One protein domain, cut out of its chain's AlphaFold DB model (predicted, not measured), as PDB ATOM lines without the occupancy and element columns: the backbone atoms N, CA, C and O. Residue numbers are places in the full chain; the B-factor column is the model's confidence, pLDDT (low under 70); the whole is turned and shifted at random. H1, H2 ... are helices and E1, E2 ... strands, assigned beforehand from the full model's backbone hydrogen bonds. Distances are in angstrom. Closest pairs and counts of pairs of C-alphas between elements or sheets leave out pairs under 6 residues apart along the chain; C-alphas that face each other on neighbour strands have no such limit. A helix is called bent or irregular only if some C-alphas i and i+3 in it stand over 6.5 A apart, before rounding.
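AT A GLANCE: This is residues 47 to 234 and 260 to 282 of the 644 residues of an uncharacterized protein of Polyangium sp. SDU3-1 (UniProt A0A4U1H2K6). Helix H6 forms the core: a small, strongly twisted four-stranded sheet covers one side of it, and helices H2, H3 and H5 pack round other sides. At one end H1 folds against H2 as a long hairpin, with H7 completing a three-helix bundle, while residues 260 to 282 form a long tail with no named element. The 211 printed residues include H1 H2 H3 H4 E1 H5 H6 E2 E3 E4 E5 H7 in that order; the sheet runs E4 E3 E2 E5, antiparallel throughout, and the class is mixed. The whole is compact, with a radius of gyration of the C-alphas of 16.3 A and spans of 47 by 38 by 33 A.

HOW THE PARTS SIT: Start with H1, residues 47 to 71, and H2, residues 77 to 92: this helical hairpin has a shallow tilt of 10 degrees, and its closest C-alphas, of Arg 51 and Glu 91, are 5.1 A apart. H3, residues 98 to 115, makes a hairpin with H2 at 22 degrees and another with H4, residues 121 to 129, at 42 degrees. E1, residues 133 to 135, pairs with no named strand. H5, residues 142 to 148, touches H3 about perpendicular at 86 degrees, closest at the C-alphas of Ala 101 and Ala 143, 5.5 A. Next comes the hub, H6, residues 153 to 169, irregular where C-alphas 166 and 169 are 7.3 A apart. E2, residues 173 to 178, E3, residues 188 to 195, and E4, residues 198 to 201, form a meander, each the antiparallel neighbour of the one before; E5, residues 213 to 216, beside E2, completes a Greek key. Look for N 176 and O 190, 2.9 A, N 193 and O 200, 2.8 A, and N 175 and O 215, 2.8 A. H6 and H7, residues 217 to 227, are on the same face, making two layers; H6 runs along E3 at a height over the sheet of 8.5 A, and H4 only grazes the sheet. Every O i to N i+4 pair is within hydrogen-bond range in H1, H2, H3 and H5, but 3 of 5 are in H4, 11 of 13 in H6 and 5 of 7 in H7.

IN THESE COORDINATES: Find C-alpha 47 at (64.725, 37.750, 47.165); from there H1 runs 36.1 A. H2 is 22.8 A long, H3 25.5 A, H6 20.9 A and E3 21.6 A. H7 ends at C-alpha 227, (61.277, 48.201, 27.333).

THE WHOLE: The C-alphas farthest apart, of Asp 47 and Thr 118, are 51.6 A apart. Residues 235 to 259 are not printed; C-alphas 234 and 260 are 19.4 A apart across this cut. The link from E4 to E5 is long. Mean pLDDT of the printed part is 92.5, with residues 183 to 184 under 70.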
ATOM      1  N   ASP A  47      65.904  38.265  47.860       84.81
ATOM      2  CA  ASP A  47      64.725  37.750  47.165       84.81
ATOM      3  C   ASP A  47      64.351  38.619  45.957       84.81
ATOM      4  O   ASP A  47      63.988  38.090  44.909       84.81
ATOM      5  N   ALA A  48      64.475  39.948  46.061       85.12
ATOM      6  CA  ALA A  48      64.229  40.856  44.941       85.12
ATOM      7  C   ALA A  48      65.206  40.627  43.774       85.12
ATOM      8  O   ALA A  48      64.784  40.604  42.618       85.12
ATOM      9  N   ILE A  49      66.492  40.396  44.065       88.75
ATOM     10  CA  ILE A  49      67.500  40.080  43.040       88.75
ATOM     11  C   ILE A  49      67.167  38.750  42.355       88.75
ATOM     12  O   ILE A  49      67.133  38.688  41.127       88.75
ATOM     13  N   VAL A  50      66.857  37.705  43.131       90.56
ATOM     14  CA  VAL A  50      66.495  36.384  42.587       90.56
ATOM     15  C   VAL A  50      65.232  36.464  41.721       90.56
ATOM     16  O   VAL A  50      65.185  35.861  40.646       90.56
ATOM     17  N   ARG A  51      64.217  37.232  42.148       90.62
ATOM     18  CA  ARG A  51      63.009  37.482  41.345       90.62
ATOM     19  C   ARG A  51      63.343  38.186  40.031       90.62
ATOM     20  O   ARG A  51      62.865  37.741  38.992       90.62
ATOM     21  N   SER A  52      64.196  39.210  40.056       90.12
ATOM     22  CA  SER A  52      64.591  39.936  38.843       90.12
ATOM     23  C   SER A  52      65.401  39.072  37.867       90.12
ATOM     24  O   SER A  52      65.124  39.072  36.666       90.12
ATOM     25  N   GLU A  53      66.333  38.243  38.350       91.69
ATOM     26  CA  GLU A  53      67.068  37.303  37.488       91.69
ATOM     27  C   GLU A  53      66.136  36.266  36.843       91.69
ATOM     28  O   GLU A  53      66.200  36.036  35.628       91.69
ATOM     29  N   ARG A  54      65.228  35.672  37.633       94.12
ATOM     30  CA  ARG A  54      64.216  34.730  37.132       94.12
ATOM     31  C   ARG A  54      63.312  35.395  36.095       94.12
ATOM     32  O   ARG A  54      63.093  34.807  35.034       94.12
ATOM     33  N   ALA A  55      62.837  36.609  36.369       94.38
ATOM     34  CA  ALA A  55      62.033  37.385  35.433       94.38
ATOM     35  C   ALA A  55      62.810  37.650  34.135       94.38
ATOM     36  O   ALA A  55      62.297  37.391  33.052       94.38
ATOM     37  N   GLY A  56      64.083  38.048  34.215       94.25
ATOM     38  CA  GLY A  56      64.939  38.245  33.043       94.25
ATOM     39  C   GLY A  56      65.076  36.996  32.160       94.25
ATOM     40  O   GLY A  56      65.033  37.100  30.932       94.25
ATOM     41  N   HIS A  57      65.206  35.806  32.756       95.31
ATOM     42  CA  HIS A  57      65.197  34.541  32.008       95.31
ATOM     43  C   HIS A  57      63.831  34.229  31.388       95.31
ATOM     44  O   HIS A  57      63.777  33.865  30.211       95.31
ATOM     45  N   ALA A  58      62.744  34.403  32.144       97.25
ATOM     46  CA  ALA A  58      61.386  34.170  31.658       97.25
ATOM     47  C   ALA A  58      61.034  35.098  30.483       97.25
ATOM     48  O   ALA A  58      60.526  34.627  29.467       97.25
ATOM     49  N   ARG A  59      61.392  36.390  30.560       97.62
ATOM     50  CA  ARG A  59      61.173  37.364  29.477       97.62
ATOM     51  C   ARG A  59      61.904  36.984  28.196       97.62
ATOM     52  O   ARG A  59      61.316  37.073  27.124       97.62
ATOM     53  N   ARG A  60      63.166  36.537  28.288       97.81
ATOM     54  CA  ARG A  60      63.919  36.053  27.115       97.81
ATOM     55  C   ARG A  60      63.204  34.889  26.441       97.81
ATOM     56  O   ARG A  60      62.952  34.961  25.244       97.81
ATOM     57  N   GLY A  61      62.821  33.876  27.221       97.94
ATOM     58  CA  GLY A  61      62.083  32.723  26.704       97.94
ATOM     59  C   GLY A  61      60.745  33.114  26.070       97.94
ATOM     60  O   GLY A  61      60.424  32.642  24.982       97.94
ATOM     61  N   LEU A  62      59.998  34.024  26.704       98.56
ATOM     62  CA  LEU A  62      58.725  34.530  26.189       98.56
ATOM     63  C   LEU A  62      58.896  35.283  24.860       98.56
ATOM     64  O   LEU A  62      58.163  35.020  23.909       98.56
ATOM     65  N   VAL A  63      59.865  36.198  24.777       98.38
ATOM     66  CA  VAL A  63      60.140  36.989  23.564       98.38
ATOM     67  C   VAL A  63      60.644  36.101  22.425       98.38
ATOM     68  O   VAL A  63      60.185  36.242  21.294       98.38
ATOM     69  N   GLU A  64      61.563  35.173  22.695       98.12
ATOM     70  CA  GLU A  64      62.055  34.220  21.690       98.12
ATOM     71  C   GLU A  64      60.932  33.313  21.174       98.12
ATOM     72  O   GLU A  64      60.794  33.139  19.962       98.12
ATOM     73  N   GLY A  65      60.085  32.800  22.073       98.38
ATOM     74  CA  GLY A  65      58.891  32.037  21.710       98.38
ATOM     75  C   GLY A  65      57.944  32.841  20.820       98.38
ATOM     76  O   GLY A  65      57.600  32.394  19.732       98.38
ATOM     77  N   ALA A  66      57.610  34.071  21.217       98.44
ATOM     78  CA  ALA A  66      56.720  34.941  20.451       98.44
ATOM     79  C   ALA A  66      57.276  35.301  19.061       98.44
ATOM     80  O   ALA A  66      56.517  35.367  18.094       98.44
ATOM     81  N   ARG A  67      58.595  35.491  18.927       98.38
ATOM     82  CA  ARG A  67      59.254  35.698  17.624       98.38
ATOM     83  C   ARG A  67      59.123  34.474  16.717       98.38
ATOM     84  O   ARG A  67      58.834  34.630  15.530       98.38
ATOM     85  N   ASN A  68      59.306  33.273  17.265       98.19
ATOM     86  CA  ASN A  68      59.129  32.026  16.521       98.19
ATOM     87  C   ASN A  68      57.666  31.829  16.100       98.19
ATOM     88  O   ASN A  68      57.396  31.533  14.936       98.19
ATOM     89  N   ASP A  69      56.726  32.071  17.015       98.12
ATOM     90  CA  ASP A  69      55.294  31.966  16.736       98.12
ATOM     91  C   ASP A  69      54.861  32.975  15.665       98.12
ATOM     92  O   ASP A  69      54.075  32.632  14.780       98.12
ATOM     93  N   LEU A  70      55.404  34.199  15.700       97.00
ATOM     94  CA  LEU A  70      55.172  35.227  14.685       97.00
ATOM     95  C   LEU A  70      55.713  34.800  13.317       97.00
ATOM     96  O   LEU A  70      55.000  34.914  12.321       97.00
ATOM     97  N   ALA A  71      56.938  34.266  13.261       97.25
ATOM     98  CA  ALA A  71      57.528  33.750  12.026       97.25
ATOM     99  C   ALA A  71      56.714  32.584  11.432       97.25
ATOM    100  O   ALA A  71      56.614  32.459  10.211       97.25
ATOM    101  N   ALA A  72      56.090  31.770  12.286       97.06
ATOM    102  CA  ALA A  72      55.193  30.685  11.894       97.06
ATOM    103  C   ALA A  72      53.748  31.139  11.589       97.06
ATOM    104  O   ALA A  72      52.923  30.315  11.194       97.06
ATOM    105  N   GLY A  73      53.410  32.422  11.777       95.81
ATOM    106  CA  GLY A  73      52.045  32.937  11.602       95.81
ATOM    107  C   GLY A  73      51.045  32.429  12.650       95.81
ATOM    108  O   GLY A  73      49.844  32.409  12.395       95.81
ATOM    109  N   SER A  74      51.541  31.999  13.810       97.38
ATOM    110  CA  SER A  74      50.780  31.362  14.897       97.38
ATOM    111  C   SER A  74      50.756  32.168  16.203       97.38
ATOM    112  O   SER A  74      50.189  31.708  17.194       97.38
ATOM    113  N   LEU A  75      51.345  33.372  16.207       98.38
ATOM    114  CA  LEU A  75      51.369  34.262  17.368       98.38
ATOM    115  C   LEU A  75      49.950  34.515  17.894       98.38
ATOM    116  O   LEU A  75      49.075  34.952  17.149       98.38
ATOM    117  N   ARG A  76      49.759  34.296  19.200       98.19
ATOM    118  CA  ARG A  76      48.592  34.771  19.954       98.19
ATOM    119  C   ARG A  76      49.019  35.961  20.805       98.19
ATOM    120  O   ARG A  76      49.600  35.780  21.877       98.19
ATOM    121  N   LEU A  77      48.777  37.167  20.306       98.31
ATOM    122  CA  LEU A  77      49.297  38.403  20.886       98.31
ATOM    123  C   LEU A  77      48.731  38.658  22.288       98.31
ATOM    124  O   LEU A  77      49.477  39.053  23.182       98.31
ATOM    125  N   GLY A  78      47.455  38.350  22.527       98.19
ATOM    126  CA  GLY A  78      46.867  38.488  23.859       98.19
ATOM    127  C   GLY A  78      47.502  37.563  24.887       98.19
ATOM    128  O   GLY A  78      47.823  37.991  25.993       98.19
ATOM    129  N   ARG A  79      47.780  36.310  24.505       98.19
ATOM    130  CA  ARG A  79      48.479  35.356  25.380       98.19
ATOM    131  C   ARG A  79      49.882  35.849  25.729       98.19
ATOM    132  O   ARG A  79      50.282  35.744  26.883       98.19
ATOM    133  N   PHE A  80      50.605  36.392  24.749       98.62
ATOM    134  CA  PHE A  80      51.918  36.991  24.981       98.62
ATOM    135  C   PHE A  80      51.846  38.132  26.008       98.62
ATOM    136  O   PHE A  80      52.619  38.131  26.960       98.62
ATOM    137  N   LEU A  81      50.900  39.067  25.862       98.06
ATOM    138  CA  LEU A  81      50.770  40.219  26.763       98.06
ATOM    139  C   LEU A  81      50.310  39.839  28.180       98.06
ATOM    140  O   LEU A  81      50.769  40.441  29.149       98.06
ATOM    141  N   LEU A  82      49.437  38.834  28.322       98.12
ATOM    142  CA  LEU A  82      49.048  38.308  29.638       98.12
ATOM    143  C   LEU A  82      50.238  37.664  30.357       98.12
ATOM    144  O   LEU A  82      50.466  37.925  31.536       98.12
ATOM    145  N   GLU A  83      51.028  36.869  29.635       98.19
ATOM    146  CA  GLU A  83      52.213  36.210  30.186       98.19
ATOM    147  C   GLU A  83      53.330  37.213  30.514       98.19
ATOM    148  O   GLU A  83      53.979  37.102  31.552       98.19
ATOM    149  N   ALA A  84      53.503  38.245  29.684       97.06
ATOM    150  CA  ALA A  84      54.375  39.379  29.980       97.06
ATOM    151  C   ALA A  84      53.951  40.080  31.284       97.06
ATOM    152  O   ALA A  84      54.774  40.282  32.178       97.06
ATOM    153  N   GLY A  85      52.651  40.358  31.438       95.62
ATOM    154  CA  GLY A  85      52.087  40.944  32.653       95.62
ATOM    155  C   GLY A  85      52.285  40.079  33.902       95.62
ATOM    156  O   GLY A  85      52.585  40.622  34.966       95.62
ATOM    157  N   ARG A  86      52.187  38.746  33.778       96.88
ATOM    158  CA  ARG A  86      52.496  37.796  34.862       96.88
ATOM    159  C   ARG A  86      53.951  37.910  35.306       96.88
ATOM    160  O   ARG A  86      54.210  38.030  36.499       96.88
ATOM    161  N   ILE A  87      54.895  37.899  34.363       96.56
ATOM    162  CA  ILE A  87      56.328  38.007  34.679       96.56
ATOM    163  C   ILE A  87      56.633  39.347  35.365       96.56
ATOM    164  O   ILE A  87      57.398  39.386  36.331       96.56
ATOM    165  N   ASP A  88      56.010  40.434  34.907       94.31
ATOM    166  CA  ASP A  88      56.176  41.761  35.506       94.31
ATOM    167  C   ASP A  88      55.582  41.841  36.924       94.31
ATOM    168  O   ASP A  88      56.172  42.482  37.796       94.31
ATOM    169  N   ALA A  89      54.447  41.176  37.177       92.81
ATOM    170  CA  ALA A  89      53.862  41.045  38.514       92.81
ATOM    171  C   ALA A  89      54.784  40.264  39.460       92.81
ATOM    172  O   ALA A  89      55.093  40.724  40.561       92.81
ATOM    173  N   GLU A  90      55.299  39.121  39.000       93.81
ATOM    174  CA  GLU A  90      56.193  38.266  39.779       93.81
ATOM    175  C   GLU A  90      57.498  38.963  40.146       93.81
ATOM    176  O   GLU A  90      57.942  38.850  41.286       93.81
ATOM    177  N   GLU A  91      58.110  39.715  39.226       93.44
ATOM    178  CA  GLU A  91      59.324  40.482  39.529       93.44
ATOM    179  C   GLU A  91      59.090  41.469  40.683       93.44
ATOM    180  O   GLU A  91      59.920  41.591  41.593       93.44
ATOM    181  N   ARG A  92      57.927  42.127  40.674       90.31
ATOM    182  CA  ARG A  92      57.518  43.124  41.672       90.31
ATOM    183  C   ARG A  92      56.992  42.512  42.968       90.31
ATOM    184  O   ARG A  92      56.865  43.228  43.957       90.31
ATOM    185  N   GLY A  93      56.744  41.203  42.994       90.38
ATOM    186  CA  GLY A  93      56.105  40.532  44.127       90.38
ATOM    187  C   GLY A  93      54.633  40.919  44.291       90.38
ATOM    188  O   GLY A  93      54.138  40.955  45.414       90.38
ATOM    189  N   GLU A  94      53.957  41.248  43.191       91.19
ATOM    190  CA  GLU A  94      52.531  41.565  43.154       91.19
ATOM    191  C   GLU A  94      51.716  40.306  42.835       91.19
ATOM    192  O   GLU A  94      52.098  39.508  41.978       91.19
ATOM    193  N   GLU A  95      50.571  40.141  43.497       91.19
ATOM    194  CA  GLU A  95      49.595  39.117  43.124       91.19
ATOM    195  C   GLU A  95      48.806  39.573  41.891       91.19
ATOM    196  O   GLU A  95      48.308  40.699  41.834       91.19
ATOM    197  N   LEU A  96      48.694  38.690  40.898       92.75
ATOM    198  CA  LEU A  96      47.908  38.904  39.689       92.75
ATOM    199  C   LEU A  96      47.115  37.633  39.387       92.75
ATOM    200  O   LEU A  96      47.707  36.570  39.202       92.75
ATOM    201  N   ASP A  97      45.790  37.752  39.307       96.62
ATOM    202  CA  ASP A  97      44.907  36.646  38.929       96.62
ATOM    203  C   ASP A  97      44.959  36.426  37.409       96.62
ATOM    204  O   ASP A  97      44.203  37.000  36.621       96.62
ATOM    205  N   THR A  98      45.946  35.642  36.981       95.44
ATOM    206  CA  THR A  98      46.209  35.380  35.565       95.44
ATOM    207  C   THR A  98      45.167  34.475  34.924       95.44
ATOM    208  O   THR A  98      44.925  34.605  33.722       95.44
ATOM    209  N   GLU A  99      44.546  33.584  35.697       97.44
ATOM    210  CA  GLU A  99      43.508  32.679  35.207       97.44
ATOM    211  C   GLU A  99      42.233  33.458  34.880       97.44
ATOM    212  O   GLU A  99      41.726  33.354  33.760       97.44
ATOM    213  N   GLU A 100      41.775  34.312  35.800       97.75
ATOM    214  CA  GLU A 100      40.615  35.176  35.572       97.75
ATOM    215  C   GLU A 100      40.879  36.177  34.437       97.75
ATOM    216  O   GLU A 100      40.040  36.356  33.550       97.75
ATOM    217  N   ALA A 101      42.067  36.796  34.390       97.75
ATOM    218  CA  ALA A 101      42.423  37.704  33.298       97.75
ATOM    219  C   ALA A 101      42.401  36.994  31.929       97.75
ATOM    220  O   ALA A 101      41.888  37.546  30.951       97.75
ATOM    221  N   ALA A 102      42.910  35.760  31.847       98.25
ATOM    222  CA  ALA A 102      42.872  34.961  30.624       98.25
ATOM    223  C   ALA A 102      41.442  34.563  30.228       98.25
ATOM    224  O   ALA A 102      41.098  34.650  29.047       98.25
ATOM    225  N   ALA A 103      40.600  34.179  31.191       98.38
ATOM    226  CA  ALA A 103      39.198  33.851  30.946       98.38
ATOM    227  C   ALA A 103      38.430  35.053  30.370       98.38
ATOM    228  O   ALA A 103      37.790  34.931  29.322       98.38
ATOM    229  N   ARG A 104      38.579  36.237  30.979       98.25
ATOM    230  CA  ARG A 104      37.965  37.486  30.491       98.25
ATOM    231  C   ARG A 104      38.466  37.889  29.110       98.25
ATOM    232  O   ARG A 104      37.695  38.402  28.298       98.25
ATOM    233  N   TYR A 105      39.751  37.673  28.826       98.69
ATOM    234  CA  TYR A 105      40.301  37.933  27.498       98.69
ATOM    235  C   TYR A 105      39.665  37.031  26.433       98.69
ATOM    236  O   TYR A 105      39.235  37.528  25.392       98.69
ATOM    237  N   GLU A 106      39.570  35.722  26.684       98.62
ATOM    238  CA  GLU A 106      38.971  34.773  25.734       98.62
ATOM    239  C   GLU A 106      37.467  35.026  25.533       98.62
ATOM    240  O   GLU A 106      36.986  34.942  24.401       98.62
ATOM    241  N   GLU A 107      36.732  35.410  26.583       98.38
ATOM    242  CA  GLU A 107      35.329  35.831  26.474       98.38
ATOM    243  C   GLU A 107      35.179  37.030  25.524       98.38
ATOM    244  O   GLU A 107      34.414  36.974  24.554       98.38
ATOM    245  N   ARG A 108      35.967  38.093  25.740       98.25
ATOM    246  CA  ARG A 108      35.952  39.287  24.878       98.25
ATOM    247  C   ARG A 108      36.393  38.977  23.454       98.25
ATOM    248  O   ARG A 108      35.790  39.473  22.506       98.25
ATOM    249  N   LEU A 109      37.406  38.131  23.277       98.69
ATOM    250  CA  LEU A 109      37.849  37.686  21.957       98.69
ATOM    251  C   LEU A 109      36.742  36.910  21.224       98.69
ATOM    252  O   LEU A 109      36.548  37.098  20.020       98.69
ATOM    253  N   GLY A 110      35.990  36.066  21.936       98.50
ATOM    254  CA  GLY A 110      34.808  35.380  21.415       98.50
ATOM    255  C   GLY A 110      33.717  36.353  20.966       98.50
ATOM    256  O   GLY A 110      33.257  36.273  19.824       98.50
ATOM    257  N   ALA A 111      33.365  37.317  21.820       98.50
ATOM    258  CA  ALA A 111      32.384  38.357  21.509       98.50
ATOM    259  C   ALA A 111      32.810  39.226  20.309       98.50
ATOM    260  O   ALA A 111      31.999  39.505  19.425       98.50
ATOM    261  N   LEU A 112      34.094  39.587  20.219       98.62
ATOM    262  CA  LEU A 112      34.650  40.332  19.087       98.62
ATOM    263  C   LEU A 112      34.568  39.547  17.782       98.62
ATOM    264  O   LEU A 112      34.154  40.099  16.765       98.62
ATOM    265  N   ARG A 113      34.909  38.255  17.797       98.62
ATOM    266  CA  ARG A 113      34.770  37.393  16.614       98.62
ATOM    267  C   ARG A 113      33.325  37.301  16.140       98.62
ATOM    268  O   ARG A 113      33.110  37.264  14.932       98.62
ATOM    269  N   GLU A 114      32.357  37.268  17.055       98.44
ATOM    270  CA  GLU A 114      30.934  37.285  16.705       98.44
ATOM    271  C   GLU A 114      30.526  38.628  16.086       98.44
ATOM    272  O   GLU A 114      29.956  38.658  14.996       98.44
ATOM    273  N   ALA A 115      30.885  39.745  16.726       98.00
ATOM    274  CA  ALA A 115      30.576  41.084  16.230       98.00
ATOM    275  C   ALA A 115      31.157  41.323  14.822       98.00
ATOM    276  O   ALA A 115      30.445  41.784  13.926       98.00
ATOM    277  N   LEU A 116      32.405  40.901  14.586       98.25
ATOM    278  CA  LEU A 116      33.105  41.008  13.298       98.25
ATOM    279  C   LEU A 116      32.494  40.168  12.159       98.25
ATOM    280  O   LEU A 116      32.953  40.265  11.018       98.25
ATOM    281  N   ARG A 117      31.482  39.328  12.426       97.81
ATOM    282  CA  ARG A 117      30.710  38.655  11.363       97.81
ATOM    283  C   ARG A 117      29.724  39.588  10.673       97.81
ATOM    284  O   ARG A 117      29.342  39.320   9.538       97.81
ATOM    285  N   THR A 118      29.286  40.640  11.364       96.69
ATOM    286  CA  THR A 118      28.220  41.545  10.900       96.69
ATOM    287  C   THR A 118      28.647  43.010  10.827       96.69
ATOM    288  O   THR A 118      27.899  43.821  10.292       96.69
ATOM    289  N   ALA A 119      29.835  43.342  11.334       96.00
ATOM    290  CA  ALA A 119      30.381  44.692  11.413       96.00
ATOM    291  C   ALA A 119      31.880  44.706  11.065       96.00
ATOM    292  O   ALA A 119      32.557  43.676  11.155       96.00
ATOM    293  N   ASP A 120      32.402  45.873  10.677       95.44
ATOM    294  CA  ASP A 120      33.846  46.090  10.549       95.44
ATOM    295  C   ASP A 120      34.505  46.330  11.924       95.44
ATOM    296  O   ASP A 120      33.835  46.343  12.958       95.44
ATOM    297  N   VAL A 121      35.833  46.489  11.962       96.50
ATOM    298  CA  VAL A 121      36.571  46.720  13.220       96.50
ATOM    299  C   VAL A 121      36.101  47.994  13.937       96.50
ATOM    300  O   VAL A 121      36.030  47.995  15.165       96.50
ATOM    301  N   ILE A 122      35.754  49.048  13.190       95.44
ATOM    302  CA  ILE A 122      35.354  50.351  13.738       95.44
ATOM    303  C   ILE A 122      34.027  50.222  14.490       95.44
ATOM    304  O   ILE A 122      33.880  50.777  15.574       95.44
ATOM    305  N   GLU A 123      33.081  49.457  13.949       95.19
ATOM    306  CA  GLU A 123      31.782  49.217  14.579       95.19
ATOM    307  C   GLU A 123      31.806  48.087  15.624       95.19
ATOM    308  O   GLU A 123      31.046  48.118  16.593       95.19
ATOM    309  N   ALA A 124      32.644  47.062  15.445       97.25
ATOM    310  CA  ALA A 124      32.674  45.896  16.329       97.25
ATOM    311  C   ALA A 124      33.383  46.175  17.663       97.25
ATOM    312  O   ALA A 124      32.948  45.676  18.701       97.25
ATOM    313  N   VAL A 125      34.459  46.968  17.655       97.44
ATOM    314  CA  VAL A 125      35.258  47.246  18.859       97.44
ATOM    315  C   VAL A 125      34.444  47.974  19.943       97.44
ATOM    316  O   VAL A 125      34.406  47.464  21.065       97.44
ATOM    317  N   PRO A 126      33.707  49.066  19.660       95.56
ATOM    318  CA  PRO A 126      32.872  49.729  20.666       95.56
ATOM    319  C   PRO A 126      31.776  48.832  21.251       95.56
ATOM    320  O   PRO A 126      31.465  48.944  22.433       95.56
ATOM    321  N   ARG A 127      31.232  47.881  20.477       95.88
ATOM    322  CA  ARG A 127      30.217  46.930  20.975       95.88
ATOM    323  C   ARG A 127      30.760  45.975  22.039       95.88
ATOM    324  O   ARG A 127      29.995  45.517  22.879       95.88
ATOM    325  N   VAL A 128      32.052  45.652  21.975       97.56
ATOM    326  CA  VAL A 128      32.690  44.642  22.838       97.56
ATOM    327  C   VAL A 128      33.513  45.265  23.956       97.56
ATOM    328  O   VAL A 128      33.659  44.650  25.006       97.56
ATOM    329  N   PHE A 129      34.067  46.454  23.732       97.38
ATOM    330  CA  PHE A 129      34.961  47.137  24.670       97.38
ATOM    331  C   PHE A 129      34.396  48.462  25.192       97.38
ATOM    332  O   PHE A 129      35.050  49.122  25.994       97.38
ATOM    333  N   GLY A 130      33.197  48.868  24.764       93.44
ATOM    334  CA  GLY A 130      32.560  50.119  25.195       93.44
ATOM    335  C   GLY A 130      32.121  50.134  26.661       93.44
ATOM    336  O   GLY A 130      31.741  51.186  27.169       93.44
ATOM    337  N   ASP A 131      32.172  48.992  27.346       93.38
ATOM    338  CA  ASP A 131      31.975  48.878  28.791       93.38
ATOM    339  C   ASP A 131      33.244  49.195  29.600       93.38
ATOM    340  O   ASP A 131      33.142  49.455  30.801       93.38
ATOM    341  N   LEU A 132      34.424  49.193  28.963       94.06
ATOM    342  CA  LEU A 132      35.681  49.511  29.630       94.06
ATOM    343  C   LEU A 132      35.736  50.985  30.010       94.06
ATOM    344  O   LEU A 132      35.441  51.857  29.193       94.06
ATOM    345  N   ARG A 133      36.193  51.268  31.228       92.44
ATOM    346  CA  ARG A 133      36.392  52.630  31.743       92.44
ATOM    347  C   ARG A 133      37.804  53.127  31.459       92.44
ATOM    348  O   ARG A 133      38.743  52.342  31.325       92.44
ATOM    349  N   TYR A 134      37.959  54.442  31.359       90.56
ATOM    350  CA  TYR A 134      39.274  55.064  31.250       90.56
ATOM    351  C   TYR A 134      39.751  55.536  32.621       90.56
ATOM    352  O   TYR A 134      39.015  56.253  33.296       90.56
ATOM    353  N   HIS A 135      40.985  55.197  32.999       87.12
ATOM    354  CA  HIS A 135      41.642  55.648  34.230       87.12
ATOM    355  C   HIS A 135      42.905  56.442  33.857       87.12
ATOM    356  O   HIS A 135      43.853  55.872  33.320       87.12
ATOM    357  N   GLY A 136      42.932  57.754  34.122       75.00
ATOM    358  CA  GLY A 136      43.971  58.692  33.657       75.00
ATOM    359  C   GLY A 136      45.331  58.606  34.345       75.00
ATOM    360  O   GLY A 136      45.910  59.630  34.701       75.00
ATOM    361  N   GLU A 137      45.842  57.397  34.561       76.12
ATOM    362  CA  GLU A 137      47.188  57.144  35.079       76.12
ATOM    363  C   GLU A 137      48.005  56.398  34.022       76.12
ATOM    364  O   GLU A 137      47.563  55.345  33.574       76.12
ATOM    365  N   PRO A 138      49.185  56.888  33.607       78.81
ATOM    366  CA  PRO A 138      49.993  56.206  32.603       78.81
ATOM    367  C   PRO A 138      50.500  54.844  33.092       78.81
ATOM    368  O   PRO A 138      50.825  54.669  34.271       78.81
ATOM    369  N   GLY A 139      50.649  53.913  32.148       83.25
ATOM    370  CA  GLY A 139      51.175  52.573  32.394       83.25
ATOM    371  C   GLY A 139      50.142  51.575  32.925       83.25
ATOM    372  O   GLY A 139      48.930  51.792  32.849       83.25
ATOM    373  N   GLY A 140      50.650  50.462  33.451       87.56
ATOM    374  CA  GLY A 140      49.904  49.291  33.910       87.56
ATOM    375  C   GLY A 140      49.974  48.119  32.924       87.56
ATOM    376  O   GLY A 140      50.562  48.226  31.849       87.56
ATOM    377  N   ARG A 141      49.384  46.978  33.294       92.12
ATOM    378  CA  ARG A 141      49.355  45.769  32.455       92.12
ATOM    379  C   ARG A 141      48.001  45.620  31.775       92.12
ATOM    380  O   ARG A 141      46.976  45.990  32.346       92.12
ATOM    381  N   MET A 142      47.976  44.985  30.606       95.19
ATOM    382  CA  MET A 142      46.728  44.587  29.941       95.19
ATOM    383  C   MET A 142      45.815  43.749  30.861       95.19
ATOM    384  O   MET A 142      44.598  43.904  30.832       95.19
ATOM    385  N   ALA A 143      46.402  42.895  31.710       95.06
ATOM    386  CA  ALA A 143      45.668  42.068  32.668       95.06
ATOM    387  C   ALA A 143      44.892  42.898  33.706       95.06
ATOM    388  O   ALA A 143      43.744  42.573  33.999       95.06
ATOM    389  N   ASP A 144      45.469  43.997  34.205       92.12
ATOM    390  CA  ASP A 144      44.780  44.857  35.175       92.12
ATOM    391  C   ASP A 144      43.522  45.470  34.537       92.12
ATOM    392  O   ASP A 144      42.471  45.503  35.166       92.12
ATOM    393  N   ALA A 145      43.584  45.862  33.255       93.00
ATOM    394  CA  ALA A 145      42.424  46.419  32.560       93.00
ATOM    395  C   ALA A 145      41.273  45.415  32.384       93.00
ATOM    396  O   ALA A 145      40.103  45.797  32.421       93.00
ATOM    397  N   LEU A 146      41.591  44.127  32.232       95.62
ATOM    398  CA  LEU A 146      40.597  43.053  32.167       95.62
ATOM    399  C   LEU A 146      39.952  42.787  33.533       95.62
ATOM    400  O   LEU A 146      38.736  42.603  33.618       95.62
ATOM    401  N   LEU A 147      40.757  42.770  34.595       93.81
ATOM    402  CA  LEU A 147      40.304  42.488  35.959       93.81
ATOM    403  C   LEU A 147      39.496  43.656  36.548       93.81
ATOM    404  O   LEU A 147      38.458  43.432  37.172       93.81
ATOM    405  N   GLU A 148      39.927  44.890  36.288       90.00
ATOM    406  CA  GLU A 148      39.315  46.119  36.810       90.00
ATOM    407  C   GLU A 148      38.189  46.661  35.914       90.00
ATOM    408  O   GLU A 148      37.449  47.547  36.329       90.00
ATOM    409  N   GLY A 149      38.027  46.138  34.692       91.75
ATOM    410  CA  GLY A 149      37.021  46.633  33.745       91.75
ATOM    411  C   GLY A 149      37.347  48.023  33.184       91.75
ATOM    412  O   GLY A 149      36.446  48.781  32.830       91.75
ATOM    413  N   GLY A 150      38.629  48.380  33.107       91.69
ATOM    414  CA  GLY A 150      39.083  49.686  32.642       91.69
ATOM    415  C   GLY A 150      40.559  49.939  32.924       91.69
ATOM    416  O   GLY A 150      41.186  49.226  33.701       91.69
ATOM    417  N   GLY A 151      41.142  50.951  32.291       90.50
ATOM    418  CA  GLY A 151      42.563  51.247  32.460       90.50
ATOM    419  C   GLY A 151      43.030  52.492  31.725       90.50
ATOM    420  O   GLY A 151      42.234  53.289  31.225       90.50
ATOM    421  N   SER A 152      44.345  52.656  31.675       90.19
ATOM    422  CA  SER A 152      45.003  53.739  30.950       90.19
ATOM    423  C   SER A 152      44.887  53.570  29.437       90.19
ATOM    424  O   SER A 152      44.515  52.504  28.934       90.19
ATOM    425  N   CYS A 153      45.268  54.609  28.683       90.94
ATOM    426  CA  CYS A 153      45.279  54.519  27.220       90.94
ATOM    427  C   CYS A 153      46.206  53.404  26.750       90.94
ATOM    428  O   CYS A 153      45.889  52.710  25.798       90.94
ATOM    429  N   GLU A 154      47.308  53.170  27.463       91.88
ATOM    430  CA  GLU A 154      48.251  52.118  27.124       91.88
ATOM    431  C   GLU A 154      47.638  50.717  27.295       91.88
ATOM    432  O   GLU A 154      47.672  49.915  26.363       91.88
ATOM    433  N   GLN A 155      47.024  50.432  28.448       94.06
ATOM    434  CA  GLN A 155      46.452  49.112  28.746       94.06
ATOM    435  C   GLN A 155      45.269  48.782  27.830       94.06
ATOM    436  O   GLN A 155      45.174  47.671  27.305       94.06
ATOM    437  N   VAL A 156      44.379  49.757  27.620       95.44
ATOM    438  CA  VAL A 156      43.204  49.588  26.757       95.44
ATOM    439  C   VAL A 156      43.631  49.474  25.291       95.44
ATOM    440  O   VAL A 156      43.127  48.600  24.587       95.44
ATOM    441  N   ALA A 157      44.608  50.268  24.834       95.62
ATOM    442  CA  ALA A 157      45.144  50.154  23.478       95.62
ATOM    443  C   ALA A 157      45.767  48.778  23.214       95.62
ATOM    444  O   ALA A 157      45.503  48.179  22.172       95.62
ATOM    445  N   GLN A 158      46.555  48.262  24.161       96.31
ATOM    446  CA  GLN A 158      47.134  46.919  24.086       96.31
ATOM    447  C   GLN A 158      46.050  45.842  24.002       96.31
ATOM    448  O   GLN A 158      46.122  44.980  23.127       96.31
ATOM    449  N   LEU A 159      45.027  45.920  24.861       98.00
ATOM    450  CA  LEU A 159      43.914  44.972  24.880       98.00
ATOM    451  C   LEU A 159      43.157  44.947  23.547       98.00
ATOM    452  O   LEU A 159      42.968  43.879  22.963       98.00
ATOM    453  N   VAL A 160      42.754  46.119  23.049       98.25
ATOM    454  CA  VAL A 160      42.019  46.238  21.783       98.25
ATOM    455  C   VAL A 160      42.879  45.745  20.618       98.25
ATOM    456  O   VAL A 160      42.414  44.936  19.813       98.25
ATOM    457  N   ALA A 161      44.143  46.172  20.538       98.19
ATOM    458  CA  ALA A 161      45.038  45.768  19.457       98.19
ATOM    459  C   ALA A 161      45.287  44.251  19.445       98.19
ATOM    460  O   ALA A 161      45.225  43.625  18.384       98.19
ATOM    461  N   ALA A 162      45.511  43.648  20.617       98.50
ATOM    462  CA  ALA A 162      45.707  42.211  20.761       98.50
ATOM    463  C   ALA A 162      44.463  41.408  20.377       98.50
ATOM    464  O   ALA A 162      44.570  40.446  19.615       98.50
ATOM    465  N   ALA A 163      43.281  41.833  20.829       98.62
ATOM    466  CA  ALA A 163      42.036  41.142  20.524       98.62
ATOM    467  C   ALA A 163      41.705  41.182  19.024       98.62
ATOM    468  O   ALA A 163      41.341  40.158  18.447       98.62
ATOM    469  N   VAL A 164      41.874  42.334  18.362       98.44
ATOM    470  CA  VAL A 164      41.642  42.452  16.911       98.44
ATOM    471  C   VAL A 164      42.672  41.632  16.122       98.44
ATOM    472  O   VAL A 164      42.315  40.958  15.150       98.44
ATOM    473  N   PHE A 165      43.934  41.614  16.563       98.50
ATOM    474  CA  PHE A 165      44.970  40.760  15.979       98.50
ATOM    475  C   PHE A 165      44.601  39.269  16.089       98.50
ATOM    476  O   PHE A 165      44.527  38.575  15.071       98.50
ATOM    477  N   ASP A 166      44.270  38.796  17.294       98.69
ATOM    478  CA  ASP A 166      43.914  37.397  17.579       98.69
ATOM    479  C   ASP A 166      42.553  36.978  16.979       98.69
ATOM    480  O   ASP A 166      42.258  35.783  16.829       98.69
ATOM    481  N   ALA A 167      41.711  37.942  16.598       98.31
ATOM    482  CA  ALA A 167      40.491  37.718  15.823       98.31
ATOM    483  C   ALA A 167      40.764  37.487  14.321       98.31
ATOM    484  O   ALA A 167      39.829  37.245  13.556       98.31
ATOM    485  N   GLY A 168      42.029  37.529  13.887       97.38
ATOM    486  CA  GLY A 168      42.431  37.311  12.495       97.38
ATOM    487  C   GLY A 168      42.302  38.557  11.617       97.38
ATOM    488  O   GLY A 168      42.227  38.443  10.395       97.38
ATOM    489  N   ARG A 169      42.262  39.750  12.225       97.19
ATOM    490  CA  ARG A 169      42.176  41.053  11.541       97.19
ATOM    491  C   ARG A 169      43.487  41.840  11.652       97.19
ATOM    492  O   ARG A 169      43.485  43.064  11.652       97.19
ATOM    493  N   SER A 170      44.629  41.149  11.695       95.56
ATOM    494  CA  SER A 170      45.964  41.749  11.885       95.56
ATOM    495  C   SER A 170      46.341  42.832  10.864       95.56
ATOM    496  O   SER A 170      47.123  43.721  11.176       95.56
ATOM    497  N   ARG A 171      45.776  42.798   9.649       95.75
ATOM    498  CA  ARG A 171      46.009  43.815   8.604       95.75
ATOM    499  C   ARG A 171      45.126  45.060   8.732       95.75
ATOM    500  O   ARG A 171      45.365  46.033   8.025       95.75
ATOM    501  N   GLU A 172      44.115  45.013   9.591       97.12
ATOM    502  CA  GLU A 172      43.123  46.077   9.792       97.12
ATOM    503  C   GLU A 172      43.353  46.836  11.107       97.12
ATOM    504  O   GLU A 172      42.580  47.731  11.432       97.12
ATOM    505  N   ILE A 173      44.413  46.507  11.855       97.81
ATOM    506  CA  ILE A 173      44.732  47.091  13.161       97.81
ATOM    507  C   ILE A 173      46.200  47.510  13.238       97.81
ATOM    508  O   ILE A 173      47.103  46.801  12.794       97.81
ATOM    509  N   ALA A 174      46.436  48.668  13.836       97.38
ATOM    510  CA  ALA A 174      47.753  49.181  14.177       97.38
ATOM    511  C   ALA A 174      47.688  49.952  15.504       97.38
ATOM    512  O   ALA A 174      46.619  50.162  16.075       97.38
ATOM    513  N   LEU A 175      48.845  50.375  15.994       96.44
ATOM    514  CA  LEU A 175      48.990  51.284  17.123       96.44
ATOM    515  C   LEU A 175      49.621  52.588  16.648       96.44
ATOM    516  O   LEU A 175      50.502  52.587  15.784       96.44
ATOM    517  N   ARG A 176      49.200  53.697  17.249       94.62
ATOM    518  CA  ARG A 176      49.787  55.016  17.033       94.62
ATOM    519  C   ARG A 176      50.294  55.577  18.353       94.62
ATOM    520  O   ARG A 176      49.524  55.743  19.294       94.62
ATOM    521  N   PHE A 177      51.597  55.835  18.411       93.38
ATOM    522  CA  PHE A 177      52.286  56.338  19.595       93.38
ATOM    523  C   PHE A 177      52.711  57.797  19.406       93.38
ATOM    524  O   PHE A 177      53.463  58.116  18.475       93.38
ATOM    525  N   TYR A 178      52.262  58.650  20.323       90.31
ATOM    526  CA  TYR A 178      52.608  60.066  20.417       90.31
ATOM    527  C   TYR A 178      53.662  60.227  21.514       90.31
ATOM    528  O   TYR A 178      53.380  60.019  22.696       90.31
ATOM    529  N   GLY A 179      54.900  60.497  21.099       84.31
ATOM    530  CA  GLY A 179      56.084  60.378  21.949       84.31
ATOM    531  C   GLY A 179      56.374  61.596  22.815       84.31
ATOM    532  O   GLY A 179      57.061  61.453  23.826       84.31
ATOM    533  N   ALA A 180      55.847  62.772  22.462       84.50
ATOM    534  CA  ALA A 180      55.926  63.929  23.339       84.50
ATOM    535  C   ALA A 180      54.823  63.845  24.407       84.50
ATOM    536  O   ALA A 180      53.679  63.515  24.072       84.50
ATOM    537  N   PRO A 181      55.142  64.154  25.678       81.12
ATOM    538  CA  PRO A 181      54.130  64.229  26.718       81.12
ATOM    539  C   PRO A 181      53.079  65.271  26.327       81.12
ATOM    540  O   PRO A 181      53.405  66.341  25.803       81.12
ATOM    541  N   MET A 182      51.810  64.963  26.574       78.69
ATOM    542  CA  MET A 182      50.747  65.956  26.462       78.69
ATOM    543  C   MET A 182      50.887  66.985  27.593       78.69
ATOM    544  O   MET A 182      51.768  66.905  28.449       78.69
ATOM    545  N   SER A 183      49.982  67.963  27.627       69.25
ATOM    546  CA  SER A 183      49.990  69.013  28.660       69.25
ATOM    547  C   SER A 183      49.835  68.511  30.107       69.25
ATOM    548  O   SER A 183      50.123  69.259  31.032       69.25
ATOM    549  N   ASP A 184      49.402  67.267  30.307       64.56
ATOM    550  CA  ASP A 184      49.312  66.588  31.606       64.56
ATOM    551  C   ASP A 184      50.545  65.712  31.924       64.56
ATOM    552  O   ASP A 184      50.571  65.028  32.946       64.56
ATOM    553  N   GLY A 185      51.573  65.729  31.068       72.19
ATOM    554  CA  GLY A 185      52.813  64.971  31.244       72.19
ATOM    555  C   GLY A 185      52.768  63.530  30.724       72.19
ATOM    556  O   GLY A 185      53.790  62.846  30.762       72.19
ATOM    557  N   VAL A 186      51.624  63.057  30.220       78.06
ATOM    558  CA  VAL A 186      51.435  61.659  29.803       78.06
ATOM    559  C   VAL A 186      51.662  61.496  28.298       78.06
ATOM    560  O   VAL A 186      51.263  62.344  27.504       78.06
ATOM    561  N   THR A 187      52.300  60.404  27.871       84.75
ATOM    562  CA  THR A 187      52.353  60.021  26.449       84.75
ATOM    563  C   THR A 187      51.091  59.258  26.057       84.75
ATOM    564  O   THR A 187      50.495  58.551  26.870       84.75
ATOM    565  N   HIS A 188      50.667  59.391  24.801       87.81
ATOM    566  CA  HIS A 188      49.427  58.776  24.333       87.81
ATOM    567  C   HIS A 188      49.697  57.606  23.380       87.81
ATOM    568  O   HIS A 188      50.543  57.688  22.485       87.81
ATOM    569  N   LEU A 189      48.935  56.529  23.561       91.62
ATOM    570  CA  LEU A 189      48.913  55.361  22.690       91.62
ATOM    571  C   LEU A 189      47.463  55.093  22.284       91.62
ATOM    572  O   LEU A 189      46.613  54.927  23.156       91.62
ATOM    573  N   ALA A 190      47.209  55.024  20.979       93.31
ATOM    574  CA  ALA A 190      45.887  54.751  20.426       93.31
ATOM    575  C   ALA A 190      45.900  53.469  19.573       93.31
ATOM    576  O   ALA A 190      46.773  53.328  18.706       93.31
ATOM    577  N   PRO A 191      44.942  52.543  19.758       96.38
ATOM    578  CA  PRO A 191      44.650  51.510  18.779       96.38
ATOM    579  C   PRO A 191      43.926  52.149  17.590       96.38
ATOM    580  O   PRO A 191      42.932  52.853  17.762       96.38
ATOM    581  N   ILE A 192      44.419  51.907  16.378       97.31
ATOM    582  CA  ILE A 192      43.860  52.488  15.157       97.31
ATOM    583  C   ILE A 192      43.403  51.405  14.177       97.31
ATOM    584  O   ILE A 192      44.166  50.502  13.828       97.31
ATOM    585  N   ALA A 193      42.166  51.507  13.695       97.06
ATOM    586  CA  ALA A 193      41.690  50.694  12.583       97.06
ATOM    587  C   ALA A 193      42.182  51.262  11.248       97.06
ATOM    588  O   ALA A 193      42.216  52.479  11.050       97.06
ATOM    589  N   LEU A 194      42.545  50.373  10.325       95.50
ATOM    590  CA  LEU A 194      43.055  50.715   8.999       95.50
ATOM    591  C   LEU A 194      41.998  50.410   7.934       95.50
ATOM    592  O   LEU A 194      41.678  49.248   7.685       95.50
ATOM    593  N   ARG A 195      41.499  51.446   7.251       88.88
ATOM    594  CA  ARG A 195      40.542  51.314   6.141       88.88
ATOM    595  C   ARG A 195      41.108  51.961   4.880       88.88
ATOM    596  O   ARG A 195      40.925  53.143   4.602       88.88
ATOM    597  N   GLY A 196      41.834  51.173   4.090       85.44
ATOM    598  CA  GLY A 196      42.515  51.678   2.897       85.44
ATOM    599  C   GLY A 196      43.617  52.681   3.258       85.44
ATOM    600  O   GLY A 196      44.688  52.278   3.701       85.44
ATOM    601  N   ARG A 197      43.371  53.979   3.031       84.69
ATOM    602  CA  ARG A 197      44.287  55.074   3.411       84.69
ATOM    603  C   ARG A 197      43.845  55.830   4.664       84.69
ATOM    604  O   ARG A 197      44.579  56.702   5.118       84.69
ATOM    605  N   GLU A 198      42.666  55.520   5.185       92.00
ATOM    606  CA  GLU A 198      42.113  56.160   6.370       92.00
ATOM    607  C   GLU A 198      42.522  55.381   7.619       92.00
ATOM    608  O   GLU A 198      42.563  54.147   7.624       92.00
ATOM    609  N   GLU A 199      42.832  56.126   8.673       94.38
ATOM    610  CA  GLU A 199      43.114  55.597   9.998       94.38
ATOM    611  C   GLU A 199      42.046  56.119  10.951       94.38
ATOM    612  O   GLU A 199      41.702  57.302  10.907       94.38
ATOM    613  N   HIS A 200      41.522  55.246  11.800       94.06
ATOM    614  CA  HIS A 200      40.462  55.587  12.739       94.06
ATOM    615  C   HIS A 200      40.893  55.237  14.156       94.06
ATOM    616  O   HIS A 200      41.233  54.087  14.416       94.06
ATOM    617  N   ASP A 201      40.887  56.212  15.055       93.69
ATOM    618  CA  ASP A 201      41.157  56.012  16.474       93.69
ATOM    619  C   ASP A 201      39.988  55.238  17.086       93.69
ATOM    620  O   ASP A 201      38.844  55.701  17.107       93.69
ATOM    621  N   LEU A 202      40.269  54.012  17.526       94.06
ATOM    622  CA  LEU A 202      39.263  53.119  18.085       94.06
ATOM    623  C   LEU A 202      38.900  53.483  19.524       94.06
ATOM    624  O   LEU A 202      37.840  53.072  19.980       94.06
ATOM    625  N   MET A 203      39.727  54.248  20.239       90.88
ATOM    626  CA  MET A 203      39.367  54.738  21.569       90.88
ATOM    627  C   MET A 203      38.416  55.926  21.475       90.88
ATOM    628  O   MET A 203      37.392  55.951  22.154       90.88
ATOM    629  N   SER A 204      38.720  56.894  20.608       86.94
ATOM    630  CA  SER A 204      37.895  58.100  20.481       86.94
ATOM    631  C   SER A 204      36.723  57.954  19.508       86.94
ATOM    632  O   SER A 204      35.892  58.854  19.436       86.94
ATOM    633  N   GLY A 205      36.696  56.906  18.681       86.19
ATOM    634  CA  GLY A 205      35.696  56.756  17.622       86.19
ATOM    635  C   GLY A 205      35.793  57.832  16.527       86.19
ATOM    636  O   GLY A 205      34.806  58.090  15.845       86.19
ATOM    637  N   LYS A 206      36.959  58.471  16.340       88.50
ATOM    638  CA  LYS A 206      37.171  59.567  15.369       88.50
ATOM    639  C   LYS A 206      38.268  59.198  14.360       88.50
ATOM    640  O   LYS A 206      39.078  58.312  14.639       88.50
ATOM    641  N   PRO A 207      38.381  59.901  13.215       91.81
ATOM    642  CA  PRO A 207      39.564  59.799  12.367       91.81
ATOM    643  C   PRO A 207      40.846  60.040  13.173       91.81
ATOM    644  O   PRO A 207      40.942  61.013  13.925       91.81
ATOM    645  N   ALA A 208      41.829  59.154  13.020       90.25
ATOM    646  CA  ALA A 208      43.076  59.235  13.761       90.25
ATOM    647  C   ALA A 208      43.897  60.445  13.310       90.25
ATOM    648  O   ALA A 208      43.986  60.789  12.127       90.25
ATOM    649  N   ILE A 209      44.566  61.071  14.269       89.06
ATOM    650  CA  ILE A 209      45.440  62.205  13.998       89.06
ATOM    651  C   ILE A 209      46.738  61.660  13.421       89.06
ATOM    652  O   ILE A 209      47.482  60.975  14.120       89.06
ATOM    653  N   LEU A 210      47.027  61.990  12.160       89.38
ATOM    654  CA  LEU A 210      48.164  61.466  11.387       89.38
ATOM    655  C   LEU A 210      49.526  62.073  11.800       89.38
ATOM    656  O   LEU A 210      50.348  62.419  10.955       89.38
ATOM    657  N   ARG A 211      49.755  62.209  13.109       88.69
ATOM    658  CA  ARG A 211      51.025  62.560  13.765       88.69
ATOM    659  C   ARG A 211      51.501  61.393  14.629       88.69
ATOM    660  O   ARG A 211      50.729  60.474  14.904       88.69
ATOM    661  N   GLY A 212      52.750  61.415  15.066       90.19
ATOM    662  CA  GLY A 212      53.348  60.330  15.831       90.19
ATOM    663  C   GLY A 212      53.704  59.132  14.957       90.19
ATOM    664  O   GLY A 212      53.573  59.147  13.727       90.19
ATOM    665  N   SER A 213      54.164  58.066  15.604       91.88
ATOM    666  CA  SER A 213      54.660  56.873  14.915       91.88
ATOM    667  C   SER A 213      53.605  55.765  14.862       91.88
ATOM    668  O   SER A 213      52.944  55.480  15.861       91.88
ATOM    669  N   ARG A 214      53.443  55.145  13.687       94.19
ATOM    670  CA  ARG A 214      52.513  54.030  13.457       94.19
ATOM    671  C   ARG A 214      53.249  52.697  13.461       94.19
ATOM    672  O   ARG A 214      54.242  52.563  12.751       94.19
ATOM    673  N   TRP A 215      52.695  51.721  14.171       93.56
ATOM    674  CA  TRP A 215      53.270  50.392  14.382       93.56
ATOM    675  C   TRP A 215      52.220  49.312  14.181       93.56
ATOM    676  O   TRP A 215      51.039  49.524  14.452       93.56
ATOM    677  N   ARG A 216      52.636  48.146  13.700       96.06
ATOM    678  CA  ARG A 216      51.742  46.985  13.620       96.06
ATOM    679  C   ARG A 216      51.512  46.416  15.017       96.06
ATOM    680  O   ARG A 216      52.372  46.539  15.885       96.06
ATOM    681  N   ALA A 217      50.372  45.764  15.233       96.88
ATOM    682  CA  ALA A 217      50.031  45.221  16.548       96.88
ATOM    683  C   ALA A 217      51.065  44.188  17.042       96.88
ATOM    684  O   ALA A 217      51.480  44.242  18.198       96.88
ATOM    685  N   GLU A 218      51.560  43.308  16.166       97.44
ATOM    686  CA  GLU A 218      52.579  42.305  16.509       97.44
ATOM    687  C   GLU A 218      53.922  42.905  16.961       97.44
ATOM    688  O   GLU A 218      54.711  42.232  17.624       97.44
ATOM    689  N   GLU A 219      54.189  44.181  16.663       96.75
ATOM    690  CA  GLU A 219      55.417  44.858  17.091       96.75
ATOM    691  C   GLU A 219      55.429  45.154  18.594       96.75
ATOM    692  O   GLU A 219      56.493  45.458  19.133       96.75
ATOM    693  N   LEU A 220      54.300  44.967  19.295       96.88
ATOM    694  CA  LEU A 220      54.248  44.961  20.758       96.88
ATOM    695  C   LEU A 220      55.217  43.943  21.383       96.88
ATOM    696  O   LEU A 220      55.735  44.198  22.468       96.88
ATOM    697  N   VAL A 221      55.531  42.838  20.691       97.94
ATOM    698  CA  VAL A 221      56.561  41.878  21.132       97.94
ATOM    699  C   VAL A 221      57.931  42.552  21.224       97.94
ATOM    700  O   VAL A 221      58.649  42.406  22.213       97.94
ATOM    701  N   GLU A 222      58.282  43.343  20.211       97.31
ATOM    702  CA  GLU A 222      59.560  44.053  20.156       97.31
ATOM    703  C   GLU A 222      59.574  45.300  21.045       97.31
ATOM    704  O   GLU A 222      60.616  45.647  21.597       97.31
ATOM    705  N   VAL A 223      58.426  45.962  21.213       95.75
ATOM    706  CA  VAL A 223      58.253  47.051  22.185       95.75
ATOM    707  C   VAL A 223      58.511  46.527  23.598       95.75
ATOM    708  O   VAL A 223      59.334  47.103  24.306       95.75
ATOM    709  N   TYR A 224      57.903  45.400  23.978       96.44
ATOM    710  CA  TYR A 224      58.168  44.746  25.259       96.44
ATOM    711  C   TYR A 224      59.647  44.362  25.393       96.44
ATOM    712  O   TYR A 224      60.302  44.709  26.376       96.44
ATOM    713  N   ALA A 225      60.223  43.726  24.367       96.75
ATOM    714  CA  ALA A 225      61.637  43.364  24.375       96.75
ATOM    715  C   ALA A 225      62.547  44.584  24.610       96.75
ATOM    716  O   ALA A 225      63.471  44.505  25.415       96.75
ATOM    717  N   ARG A 226      62.281  45.727  23.964       95.19
ATOM    718  CA  ARG A 226      63.054  46.966  24.159       95.19
ATOM    719  C   ARG A 226      62.845  47.586  25.535       95.19
ATOM    720  O   ARG A 226      63.834  47.945  26.170       95.19
ATOM    721  N   ALA A 227      61.602  47.658  26.013       92.00
ATOM    722  CA  ALA A 227      61.277  48.201  27.333       92.00
ATOM    723  C   ALA A 227      62.022  47.467  28.467       92.00
ATOM    724  O   ALA A 227      62.348  48.071  29.486       92.00
ATOM    725  N   HIS A 228      62.369  46.193  28.248       93.44
ATOM    726  CA  HIS A 228      63.121  45.352  29.183       93.44
ATOM    727  C   HIS A 228      64.579  45.067  28.769       93.44
ATOM    728  O   HIS A 228      65.211  44.170  29.328       93.44
ATOM    729  N   GLY A 229      65.140  45.797  27.797       93.56
ATOM    730  CA  GLY A 229      66.554  45.673  27.407       93.56
ATOM    731  C   GLY A 229      66.938  44.365  26.695       93.56
ATOM    732  O   GLY A 229      68.113  44.012  26.637       93.56
ATOM    733  N   LEU A 230      65.964  43.635  26.147       94.19
ATOM    734  CA  LEU A 230      66.138  42.395  25.373       94.19
ATOM    735  C   LEU A 230      66.249  42.628  23.856       94.19
ATOM    736  O   LEU A 230      66.500  41.694  23.093       94.19
ATOM    737  N   ALA A 231      66.044  43.862  23.411       93.12
ATOM    738  CA  ALA A 231      66.216  44.300  22.034       93.12
ATOM    739  C   ALA A 231      66.929  45.664  22.012       93.12
ATOM    740  O   ALA A 231      66.799  46.433  22.968       93.12
ATOM    741  N   PRO A 232      67.693  45.978  20.949       88.50
ATOM    742  CA  PRO A 232      68.403  47.246  20.857       88.50
ATOM    743  C   PRO A 232      67.422  48.431  20.830       88.50
ATOM    744  O   PRO A 232      66.342  48.313  20.236       88.50
ATOM    745  N   PRO A 233      67.784  49.579  21.429       85.06
ATOM    746  CA  PRO A 233      66.975  50.787  21.337       85.06
ATOM    747  C   PRO A 233      66.871  51.240  19.876       85.06
ATOM    748  O   PRO A 233      67.815  51.098  19.094       85.06
ATOM    749  N   LEU A 234      65.717  51.790  19.501       83.56
ATOM    750  CA  LEU A 234      65.526  52.343  18.162       83.56
ATOM    751  C   LEU A 234      66.266  53.678  18.046       83.56
ATOM    752  O   LEU A 234      66.191  54.521  18.940       83.56
ATOM    753  N   PRO A 260      54.450  50.016  35.605       76.62
ATOM    754  CA  PRO A 260      55.261  49.760  34.424       76.62
ATOM    755  C   PRO A 260      54.628  50.446  33.214       76.62
ATOM    756  O   PRO A 260      53.410  50.442  33.078       76.62
ATOM    757  N   THR A 261      55.448  50.996  32.329       85.38
ATOM    758  CA  THR A 261      55.015  51.484  31.018       85.38
ATOM    759  C   THR A 261      55.949  50.928  29.956       85.38
ATOM    760  O   THR A 261      57.159  50.814  30.172       85.38
ATOM    761  N   LEU A 262      55.390  50.595  28.799       88.62
ATOM    762  CA  LEU A 262      56.125  50.200  27.608       88.62
ATOM    763  C   LEU A 262      56.506  51.401  26.734       88.62
ATOM    764  O   LEU A 262      57.067  51.202  25.656       88.62
ATOM    765  N   ALA A 263      56.249  52.641  27.178       86.00
ATOM    766  CA  ALA A 263      56.566  53.868  26.441       86.00
ATOM    767  C   ALA A 263      58.024  53.907  25.939       86.00
ATOM    768  O   ALA A 263      58.276  54.321  24.810       86.00
ATOM    769  N   SER A 264      58.978  53.409  26.734       85.31
ATOM    770  CA  SER A 264      60.404  53.331  26.371       85.31
ATOM    771  C   SER A 264      60.716  52.331  25.249       85.31
ATOM    772  O   SER A 264      61.773  52.410  24.624       85.31
ATOM    773  N   GLY A 265      59.813  51.382  24.990       88.50
ATOM    774  CA  GLY A 265      59.923  50.404  23.913       88.50
ATOM    775  C   GLY A 265      59.428  50.914  22.558       88.50
ATOM    776  O   GLY A 265      59.743  50.308  21.524       88.50
ATOM    777  N   PHE A 266      58.676  52.017  22.539       90.19
ATOM    778  CA  PHE A 266      58.260  52.696  21.315       90.19
ATOM    779  C   PHE A 266      59.362  53.640  20.808       90.19
ATOM    780  O   PHE A 266      60.218  54.079  21.578       90.19
ATOM    781  N   PRO A 267      59.384  53.978  19.508       84.81
ATOM    782  CA  PRO A 267      60.357  54.929  18.996       84.81
ATOM    783  C   PRO A 267      60.082  56.332  19.531       84.81
ATOM    784  O   PRO A 267      58.931  56.796  19.486       84.81
ATOM    785  N   PRO A 268      61.136  57.054  19.939       82.88
ATOM    786  CA  PRO A 268      60.995  58.443  20.325       82.88
ATOM    787  C   PRO A 268      60.523  59.271  19.125       82.88
ATOM    788  O   PRO A 268      60.988  59.095  17.998       82.88
ATOM    789  N   ASN A 269      59.583  60.177  19.372       85.81
ATOM    790  CA  ASN A 269      59.127  61.178  18.416       85.81
ATOM    791  C   ASN A 269      58.669  62.430  19.179       85.81
ATOM    792  O   ASN A 269      58.307  62.339  20.350       85.81
ATOM    793  N   ALA A 270      58.713  63.592  18.526       88.12
ATOM    794  CA  ALA A 270      58.381  64.881  19.139       88.12
ATOM    795  C   ALA A 270      56.890  65.253  19.008       88.12
ATOM    796  O   ALA A 270      56.506  66.380  19.320       88.12
ATOM    797  N   ASP A 271      56.050  64.336  18.523       88.75
ATOM    798  CA  ASP A 271      54.634  64.603  18.316       88.75
ATOM    799  C   ASP A 271      53.852  64.400  19.614       88.75
ATOM    800  O   ASP A 271      53.900  63.330  20.222       88.75
ATOM    801  N   ALA A 272      53.092  65.421  20.008       85.44
ATOM    802  CA  ALA A 272      52.114  65.340  21.086       85.44
ATOM    803  C   ALA A 272      50.717  65.078  20.516       85.44
ATOM    804  O   ALA A 272      50.341  65.632  19.473       85.44
ATOM    805  N   TYR A 273      49.929  64.267  21.224       84.31
ATOM    806  CA  TYR A 273      48.500  64.167  20.954       84.31
ATOM    807  C   TYR A 273      47.830  65.501  21.320       84.31
ATOM    808  O   TYR A 273      48.044  66.003  22.426       84.31
ATOM    809  N   PRO A 274      47.055  66.123  20.416       75.19
ATOM    810  CA  PRO A 274      46.356  67.359  20.726       75.19
ATOM    811  C   PRO A 274      45.165  67.044  21.637       75.19
ATOM    812  O   PRO A 274      44.112  66.610  21.182       75.19
ATOM    813  N   GLY A 275      45.344  67.245  22.938       75.44
ATOM    814  CA  GLY A 275      44.306  66.995  23.928       75.44
ATOM    815  C   GLY A 275      44.861  66.806  25.335       75.44
ATOM    816  O   GLY A 275      46.031  67.078  25.613       75.44
ATOM    817  N   ARG A 276      43.976  66.354  26.222       74.62
ATOM    818  CA  ARG A 276      44.264  65.959  27.605       74.62
ATOM    819  C   ARG A 276      43.561  64.639  27.866       74.62
ATOM    820  O   ARG A 276      42.432  64.465  27.403       74.62
ATOM    821  N   LEU A 277      44.196  63.737  28.605       77.38
ATOM    822  CA  LEU A 277      43.525  62.511  29.013       77.38
ATOM    823  C   LEU A 277      42.633  62.806  30.230       77.38
ATOM    824  O   LEU A 277      43.059  63.497  31.161       77.38
ATOM    825  N   PRO A 278      41.370  62.344  30.239       80.94
ATOM    826  CA  PRO A 278      40.486  62.594  31.369       80.94
ATOM    827  C   PRO A 278      40.969  61.811  32.594       80.94
ATOM    828  O   PRO A 278      41.425  60.687  32.471       80.94
ATOM    829  N   LEU A 279      40.826  62.341  33.810       83.06
ATOM    830  CA  LEU A 279      41.177  61.559  35.010       83.06
ATOM    831  C   LEU A 279      40.348  60.264  35.122       83.06
ATOM    832  O   LEU A 279      40.853  59.246  35.594       83.06
ATOM    833  N   TYR A 280      39.102  60.311  34.652       89.56
ATOM    834  CA  TYR A 280      38.200  59.177  34.505       89.56
ATOM    835  C   TYR A 280      37.266  59.429  33.319       89.56
ATOM    836  O   TYR A 280      36.792  60.555  33.170       89.56
ATOM    837  N   ALA A 281      36.959  58.401  32.529       89.00
ATOM    838  CA  ALA A 281      35.842  58.438  31.584       89.00
ATOM    839  C   ALA A 281      35.006  57.166  31.703       89.00
ATOM    840  O   ALA A 281      35.549  56.064  31.826       89.00
ATOM    841  N   ALA A 282      33.683  57.320  31.615       88.69
ATOM    842  CA  ALA A 282      32.755  56.194  31.695       88.69
ATOM    843  C   ALA A 282      32.980  55.152  30.589       88.69
ATOM    844  O   ALA A 282      32.580  54.001  30.755       88.69
TER     845      ALA A 282